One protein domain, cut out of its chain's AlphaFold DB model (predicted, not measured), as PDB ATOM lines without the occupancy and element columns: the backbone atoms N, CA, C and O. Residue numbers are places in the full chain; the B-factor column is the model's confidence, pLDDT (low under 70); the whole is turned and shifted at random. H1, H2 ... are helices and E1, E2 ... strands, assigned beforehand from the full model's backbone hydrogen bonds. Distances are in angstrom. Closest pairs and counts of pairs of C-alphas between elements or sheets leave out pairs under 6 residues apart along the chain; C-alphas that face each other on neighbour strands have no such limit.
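Overview. This is residues 3 to 60 of the 85 residues of an uncharacterized protein of Chloroflexi bacterium (UniProt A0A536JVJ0). An open, elongated loop of chain has one long helix, H2, along its length, and a second helix, H1, set steeply near the last residues of H2. Between the two helices the chain runs back through the short strand E1 and residues 24 to 33, with an open gap between E1 and H2. The printed part has 58 residues, with two named helices and one named strand in the order H1, E1, H2, and its class is mostly helix. The whole is loose, with a radius of gyration of the C-alphas of 12.9 A and spans of 37 by 22 by 17 A.

Arrangement. H1, residues 3 to 17, comes nearest to E1, residues 20 to 23, at the C-alphas of Trp 14 and Leu 20, 5.8 A apart. E1 pairs with no named strand. H1 and H2, residues 34 to 53, are close but not clearly touching, with the closest C-alphas, those of Leu 7 and Leu 51, 7.4 A apart. Their lines stand at a steep tilt of 61 degrees, and they run the same way. E1 and H2 are apart. In H2 every O i to N i+4 pair is within hydrogen-bond range; in H1 10 of 11 are.

Along the chain. H1 begins at C-alpha 3 (38.034, -17.394, 44.840) and measures 21.8 A from first to last C-alpha. E1 begins at C-alpha 20 (24.391, -28.026, 45.581). H2 measures 28.7 A and ends at C-alpha 53 (37.987, -28.175, 52.417).

Size, cuts and confidence. The C-alphas of Arg 15 and Thr 33, 37.5 A apart, are the two farthest apart. The printed part has no cut. The link from H1 to E1 is tight and that from E1 to H2 is short. The mean pLDDT of the printed part is 92.4, and residue 3 is under 70.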
ATOM      1  N   GLU A   3      38.162 -16.111  44.122       59.72
ATOM      2  CA  GLU A   3      38.034 -17.394  44.840       59.72
ATOM      3  C   GLU A   3      37.030 -17.320  46.002       59.72
ATOM      4  O   GLU A   3      36.121 -18.131  46.106       59.72
ATOM      5  N   GLY A   4      37.064 -16.248  46.802       74.62
ATOM      6  CA  GLY A   4      36.138 -16.118  47.928       74.62
ATOM      7  C   GLY A   4      34.683 -15.798  47.562       74.62
ATOM      8  O   GLY A   4      33.818 -15.985  48.411       74.62
ATOM      9  N   GLN A   5      34.391 -15.253  46.373       85.25
ATOM     10  CA  GLN A   5      33.004 -14.935  45.996       85.25
ATOM     11  C   GLN A   5      32.254 -16.193  45.573       85.25
ATOM     12  O   GLN A   5      31.150 -16.410  46.051       85.25
ATOM     13  N   TRP A   6      32.888 -17.044  44.769       88.31
ATOM     14  CA  TRP A   6      32.275 -18.278  44.289       88.31
ATOM     15  C   TRP A   6      31.861 -19.204  45.439       88.31
ATOM     16  O   TRP A   6      30.706 -19.612  45.524       88.31
ATOM     17  N   LEU A   7      32.757 -19.435  46.405       89.38
ATOM     18  CA  LEU A   7      32.428 -20.245  47.579       89.38
ATOM     19  C   LEU A   7      31.291 -19.631  48.415       89.38
ATOM     20  O   LEU A   7      30.488 -20.360  48.995       89.38
ATOM     21  N   ARG A   8      31.198 -18.294  48.491       90.25
ATOM     22  CA  ARG A   8      30.075 -17.627  49.173       90.25
ATOM     23  C   ARG A   8      28.753 -17.893  48.466       90.25
ATOM     24  O   ARG A   8      27.783 -18.168  49.164       90.25
ATOM     25  N   ASP A   9      28.746 -17.849  47.139       92.25
ATOM     26  CA  ASP A   9      27.558 -18.119  46.329       92.25
ATOM     27  C   ASP A   9      27.116 -19.582  46.515       92.25
ATOM     28  O   ASP A   9      25.948 -19.844  46.789       92.25
ATOM     29  N   CYS A  10      28.056 -20.537  46.517       91.56
ATOM     30  CA  CYS A  10      27.758 -21.933  46.857       91.56
ATOM     31  C   CYS A  10      27.200 -22.072  48.281       91.56
ATOM     32  O   CYS A  10      26.243 -22.797  48.521       91.56
ATOM     33  N   MET A  11      27.767 -21.373  49.263       90.69
ATOM     34  CA  MET A  11      27.246 -21.416  50.633       90.69
ATOM     35  C   MET A  11      25.839 -20.817  50.753       90.69
ATOM     36  O   MET A  11      25.085 -21.243  51.624       90.69
ATOM     37  N   GLU A  12      25.492 -19.826  49.935       90.94
ATOM     38  CA  GLU A  12      24.140 -19.266  49.855       90.94
ATOM     39  C   GLU A  12      23.169 -20.261  49.211       90.94
ATOM     40  O   GLU A  12      22.168 -20.596  49.834       90.94
ATOM     41  N   GLU A  13      23.525 -20.849  48.066       90.62
ATOM     42  CA  GLU A  13      22.731 -21.903  47.417       90.62
ATOM     43  C   GLU A  13      22.476 -23.081  48.371       90.62
ATOM     44  O   GLU A  13      21.344 -23.536  48.529       90.62
ATOM     45  N   TRP A  14      23.503 -23.535  49.095       91.25
ATOM     46  CA  TRP A  14      23.328 -24.593  50.087       91.25
ATOM     47  C   TRP A  14      22.403 -24.174  51.239       91.25
ATOM     48  O   TRP A  14      21.641 -25.002  51.730       91.25
ATOM     49  N   ARG A  15      22.420 -22.908  51.680       87.94
ATOM     50  CA  ARG A  15      21.468 -22.436  52.703       87.94
ATOM     51  C   ARG A  15      20.036 -22.397  52.183       87.94
ATOM     52  O   ARG A  15      19.121 -22.640  52.959       87.94
ATOM     53  N   ASP A  16      19.855 -22.110  50.903       87.50
ATOM     54  CA  ASP A  16      18.530 -21.996  50.304       87.50
ATOM     55  C   ASP A  16      17.929 -23.362  49.954       87.50
ATOM     56  O   ASP A  16      16.718 -23.525  50.056       87.50
ATOM     57  N   TYR A  17      18.751 -24.350  49.577       85.56
ATOM     58  CA  TYR A  17      18.287 -25.647  49.050       85.56
ATOM     59  C   TYR A  17      18.738 -26.872  49.858       85.56
ATOM     60  O   TYR A  17      18.254 -27.986  49.644       85.56
ATOM     61  N   GLY A  18      19.684 -26.695  50.780       89.31
ATOM     62  CA  GLY A  18      20.301 -27.765  51.569       89.31
ATOM     63  C   GLY A  18      21.261 -28.677  50.808       89.31
ATOM     64  O   GLY A  18      21.830 -29.599  51.397       89.31
ATOM     65  N   HIS A  19      21.461 -28.424  49.517       90.31
ATOM     66  CA  HIS A  19      22.395 -29.127  48.651       90.31
ATOM     67  C   HIS A  19      22.859 -28.206  47.518       90.31
ATOM     68  O   HIS A  19      22.217 -27.201  47.231       90.31
ATOM     69  N   LEU A  20      23.951 -28.586  46.859       93.44
ATOM     70  CA  LEU A  20      24.391 -28.026  45.581       93.44
ATOM     71  C   LEU A  20      24.220 -29.070  44.488       93.44
ATOM     72  O   LEU A  20      24.341 -30.274  44.743       93.44
ATOM     73  N   ILE A  21      24.012 -28.610  43.259       92.19
ATOM     74  CA  ILE A  21      23.948 -29.485  42.088       92.19
ATOM     75  C   ILE A  21      25.241 -29.368  41.279       92.19
ATOM     76  O   ILE A  21      25.537 -28.333  40.686       92.19
ATOM     77  N   LEU A  22      25.984 -30.472  41.167       92.00
ATOM     78  CA  LEU A  22      27.130 -30.576  40.266       92.00
ATOM     79  C   LEU A  22      26.691 -31.117  38.904       92.00
ATOM     80  O   LEU A  22      26.054 -32.167  38.822       92.00
ATOM     81  N   ARG A  23      27.101 -30.435  37.828       90.25
ATOM     82  CA  ARG A  23      26.987 -30.916  36.441       90.25
ATOM     83  C   ARG A  23      28.330 -30.784  35.733       90.25
ATOM     84  O   ARG A  23      28.801 -29.672  35.480       90.25
ATOM     85  N   ALA A  24      28.958 -31.909  35.413       89.56
ATOM     86  CA  ALA A  24      30.279 -31.931  34.792       89.56
ATOM     87  C   ALA A  24      30.245 -31.988  33.252       89.56
ATOM     88  O   ALA A  24      31.279 -31.720  32.635       89.56
ATOM     89  N   LYS A  25      29.081 -32.230  32.622       88.62
ATOM     90  CA  LYS A  25      28.908 -32.306  31.157       88.62
ATOM     91  C   LYS A  25      29.607 -31.207  30.359       88.62
ATOM     92  O   LYS A  25      30.171 -31.473  29.305       88.62
ATOM     93  N   TRP A  26      29.549 -29.981  30.872       88.44
ATOM     94  CA  TRP A  26      29.991 -28.768  30.179       88.44
ATOM     95  C   TRP A  26      31.340 -28.246  30.673       88.44
ATOM     96  O   TRP A  26      31.719 -27.118  30.373       88.44
ATOM     97  N   THR A  27      32.080 -29.049  31.445       92.44
ATOM     98  CA  THR A  27      33.347 -28.613  32.063       92.44
ATOM     99  C   THR A  27      34.352 -28.124  31.018       92.44
ATOM    100  O   THR A  27      35.104 -27.193  31.273       92.44
ATOM    101  N   MET A  28      34.354 -28.710  29.819       94.38
ATOM    102  CA  MET A  28      35.288 -28.352  28.747       94.38
ATOM    103  C   MET A  28      34.675 -27.488  27.640       94.38
ATOM    104  O   MET A  28      35.343 -27.247  26.631       94.38
ATOM    105  N   ASP A  29      33.425 -27.047  27.783       94.94
ATOM    106  CA  ASP A  29      32.722 -26.354  26.707       94.94
ATOM    107  C   ASP A  29      33.505 -25.127  26.214       94.94
ATOM    108  O   ASP A  29      34.073 -24.345  26.981       94.94
ATOM    109  N   GLY A  30      33.569 -24.982  24.889       95.50
ATOM    110  CA  GLY A  30      34.285 -23.894  24.224       95.50
ATOM    111  C   GLY A  30      35.810 -24.043  24.164       95.50
ATOM    112  O   GLY A  30      36.460 -23.171  23.596       95.50
ATOM    113  N   ALA A  31      36.404 -25.112  24.708       97.31
ATOM    114  CA  ALA A  31      37.815 -25.407  24.466       97.31
ATOM    115  C   ALA A  31      38.057 -25.751  22.985       97.31
ATOM    116  O   ALA A  31      37.370 -26.586  22.399       97.31
ATOM    117  N   THR A  32      39.067 -25.126  22.386       97.88
ATOM    118  CA  THR A  32      39.500 -25.352  20.997       97.88
ATOM    119  C   THR A  32      40.820 -26.116  20.914       97.88
ATOM    120  O   THR A  32      41.179 -26.634  19.857       97.88
ATOM    121  N   THR A  33      41.533 -26.235  22.040       98.25
ATOM    122  CA  THR A  33      42.769 -27.014  22.160       98.25
ATOM    123  C   THR A  33      42.719 -27.992  23.334       98.25
ATOM    124  O   THR A  33      42.007 -27.789  24.318       98.25
ATOM    125  N   LEU A  34      43.541 -29.047  23.273       98.31
ATOM    126  CA  LEU A  34      43.702 -29.989  24.390       98.31
ATOM    127  C   LEU A  34      44.233 -29.301  25.656       98.31
ATOM    128  O   LEU A  34      43.873 -29.687  26.765       98.31
ATOM    129  N   ALA A  35      45.080 -28.279  25.497       98.31
ATOM    130  CA  ALA A  35      45.610 -27.511  26.617       98.31
ATOM    131  C   ALA A  35      44.504 -26.714  27.328       98.31
ATOM    132  O   ALA A  35      44.449 -26.730  28.556       98.31
ATOM    133  N   GLU A  36      43.600 -26.081  26.572       98.12
ATOM    134  CA  GLU A  36      42.428 -25.385  27.120       98.12
ATOM    135  C   GLU A  36      41.474 -26.354  27.820       98.12
ATOM    136  O   GLU A  36      41.050 -26.094  28.944       98.12
ATOM    137  N   ALA A  37      41.185 -27.501  27.198       97.62
ATOM    138  CA  ALA A  37      40.337 -28.531  27.793       97.62
ATOM    139  C   ALA A  37      40.916 -29.036  29.130       97.62
ATOM    140  O   ALA A  37      40.213 -29.113  30.136       97.62
ATOM    141  N   ALA A  38      42.226 -29.306  29.168       97.75
ATOM    142  CA  ALA A  38      42.917 -29.720  30.385       97.75
ATOM    143  C   ALA A  38      42.953 -28.618  31.454       97.75
ATOM    144  O   ALA A  38      42.874 -28.925  32.640       97.75
ATOM    145  N   ALA A  39      43.089 -27.347  31.063       96.94
ATOM    146  CA  ALA A  39      43.054 -26.229  32.003       96.94
ATOM    147  C   ALA A  39      41.689 -26.132  32.701       96.94
ATOM    148  O   ALA A  39      41.651 -26.083  33.926       96.94
ATOM    149  N   ARG A  40      40.590 -26.221  31.944       96.19
ATOM    150  CA  ARG A  40      39.227 -26.192  32.502       96.19
ATOM    151  C   ARG A  40      38.940 -27.365  33.440       96.19
ATOM    152  O   ARG A  40      38.297 -27.197  34.468       96.19
ATOM    153  N   PHE A  41      39.453 -28.555  33.120       94.31
ATOM    154  CA  PHE A  41      39.342 -29.696  34.031       94.31
ATOM    155  C   PHE A  41      40.059 -29.467  35.362       94.31
ATOM    156  O   PHE A  41      39.545 -29.885  36.395       94.31
ATOM    157  N   ARG A  42      41.236 -28.832  35.344       95.62
ATOM    158  CA  ARG A  42      41.970 -28.514  36.576       95.62
ATOM    159  C   ARG A  42      41.242 -27.465  37.403       95.62
ATOM    160  O   ARG A  42      41.082 -27.684  38.589       95.62
ATOM    161  N   GLU A  43      40.720 -26.419  36.767       93.81
ATOM    162  CA  GLU A  43      39.898 -25.405  37.440       93.81
ATOM    163  C   GLU A  43      38.697 -26.045  38.154       93.81
ATOM    164  O   GLU A  43      38.490 -25.820  39.342       93.81
ATOM    165  N   ARG A  44      37.974 -26.952  37.480       93.44
ATOM    166  CA  ARG A  44      36.881 -27.703  38.114       93.44
ATOM    167  C   ARG A  44      37.355 -28.606  39.257       93.44
ATOM    168  O   ARG A  44      36.622 -28.806  40.219       93.44
ATOM    169  N   ALA A  45      38.545 -29.193  39.154       94.94
ATOM    170  CA  ALA A  45      39.107 -29.979  40.250       94.94
ATOM    171  C   ALA A  45      39.447 -29.090  41.459       94.94
ATOM    172  O   ALA A  45      39.131 -29.466  42.583       94.94
ATOM    173  N   ASP A  46      40.011 -27.903  41.224       94.81
ATOM    174  CA  ASP A  46      40.343 -26.933  42.270       94.81
ATOM    175  C   ASP A  46      39.076 -26.439  43.004       94.81
ATOM    176  O   ASP A  46      39.068 -26.366  44.234       94.81
ATOM    177  N   GLU A  47      37.978 -26.193  42.276       92.88
ATOM    178  CA  GLU A  47      36.650 -25.871  42.834       92.88
ATOM    179  C   GLU A  47      36.120 -26.985  43.761       92.88
ATOM    180  O   GLU A  47      35.641 -26.725  44.869       92.88
ATOM    181  N   LEU A  48      36.217 -28.249  43.328       94.75
ATOM    182  CA  LEU A  48      35.782 -29.404  44.126       94.75
ATOM    183  C   LEU A  48      36.632 -29.577  45.391       94.75
ATOM    184  O   LEU A  48      36.097 -29.877  46.460       94.75
ATOM    185  N   ASP A  49      37.938 -29.346  45.285       96.31
ATOM    186  CA  ASP A  49      38.859 -29.343  46.418       96.31
ATOM    187  C   ASP A  49      38.504 -28.247  47.438       96.31
ATOM    188  O   ASP A  49      38.592 -28.470  48.649       96.31
ATOM    189  N   GLU A  50      38.101 -27.058  46.982       94.75
ATOM    190  CA  GLU A  50      37.677 -25.965  47.861       94.75
ATOM    191  C   GLU A  50      36.370 -26.288  48.600       94.75
ATOM    192  O   GLU A  50      36.278 -26.066  49.814       94.75
ATOM    193  N   LEU A  51      35.390 -26.885  47.914       94.94
ATOM    194  CA  LEU A  51      34.164 -27.379  48.550       94.94
ATOM    195  C   LEU A  51      34.477 -28.442  49.611       94.94
ATOM    196  O   LEU A  51      34.007 -28.334  50.746       94.94
ATOM    197  N   ALA A  52      35.331 -29.416  49.290       96.25
ATOM    198  CA  ALA A  52      35.738 -30.454  50.236       96.25
ATOM    199  C   ALA A  52      36.426 -29.862  51.479       96.25
ATOM    200  O   ALA A  52      36.080 -30.201  52.612       96.25
ATOM    201  N   ARG A  53      37.349 -28.904  51.299       95.44
ATOM    202  CA  ARG A  53      37.987 -28.175  52.417       95.44
ATOM    203  C   ARG A  53      36.987 -27.378  53.256       95.44
ATOM    204  O   ARG A  53      37.241 -27.138  54.435       95.44
ATOM    205  N   SER A  54      35.861 -26.987  52.664       92.56
ATOM    206  CA  SER A  54      34.783 -26.235  53.314       92.56
ATOM    207  C   SER A  54      33.746 -27.123  54.018       92.56
ATOM    208  O   SER A  54      32.785 -26.596  54.588       92.56
ATOM    209  N   GLY A  55      33.954 -28.445  54.016       94.38
ATOM    210  CA  GLY A  55      33.120 -29.429  54.710       94.38
ATOM    211  C   GLY A  55      31.975 -29.999  53.873       94.38
ATOM    212  O   GLY A  55      31.053 -30.581  54.437       94.38
ATOM    213  N   PHE A  56      32.005 -29.816  52.553       95.25
ATOM    214  CA  PHE A  56      31.043 -30.443  51.654       95.25
ATOM    215  C   PHE A  56      31.466 -31.861  51.257       95.25
ATOM    216  O   PHE A  56      32.650 -32.150  51.086       95.25
ATOM    217  N   GLU A  57      30.479 -32.723  51.034       96.44
ATOM    218  CA  GLU A  57      30.643 -34.108  50.597       96.44
ATOM    219  C   GLU A  57      29.622 -34.474  49.512       96.44
ATOM    220  O   GLU A  57      28.600 -33.811  49.336       96.44
ATOM    221  N   LEU A  58      29.888 -35.554  48.776       95.50
ATOM    222  CA  LEU A  58      28.907 -36.133  47.860       95.50
ATOM    223  C   LEU A  58      27.836 -36.878  48.659       95.50
ATOM    224  O   LEU A  58      28.159 -37.746  49.464       95.50
ATOM    225  N   GLU A  59      26.563 -36.608  48.376       93.12
ATOM    226  CA  GLU A  59      25.453 -37.350  48.988       93.12
ATOM    227  C   GLU A  59      25.475 -38.835  48.573       93.12
ATOM    228  O   GLU A  59      25.160 -39.736  49.352       93.12
ATOM    229  N   ARG A  60      25.850 -39.092  47.315       93.12
ATOM    230  CA  ARG A  60      25.885 -40.415  46.678       93.12
ATOM    231  C   ARG A  60      26.915 -40.437  45.538       93.12
ATOM    232  O   ARG A  60      27.366 -39.369  45.119       93.12
TER     233      ARG A  60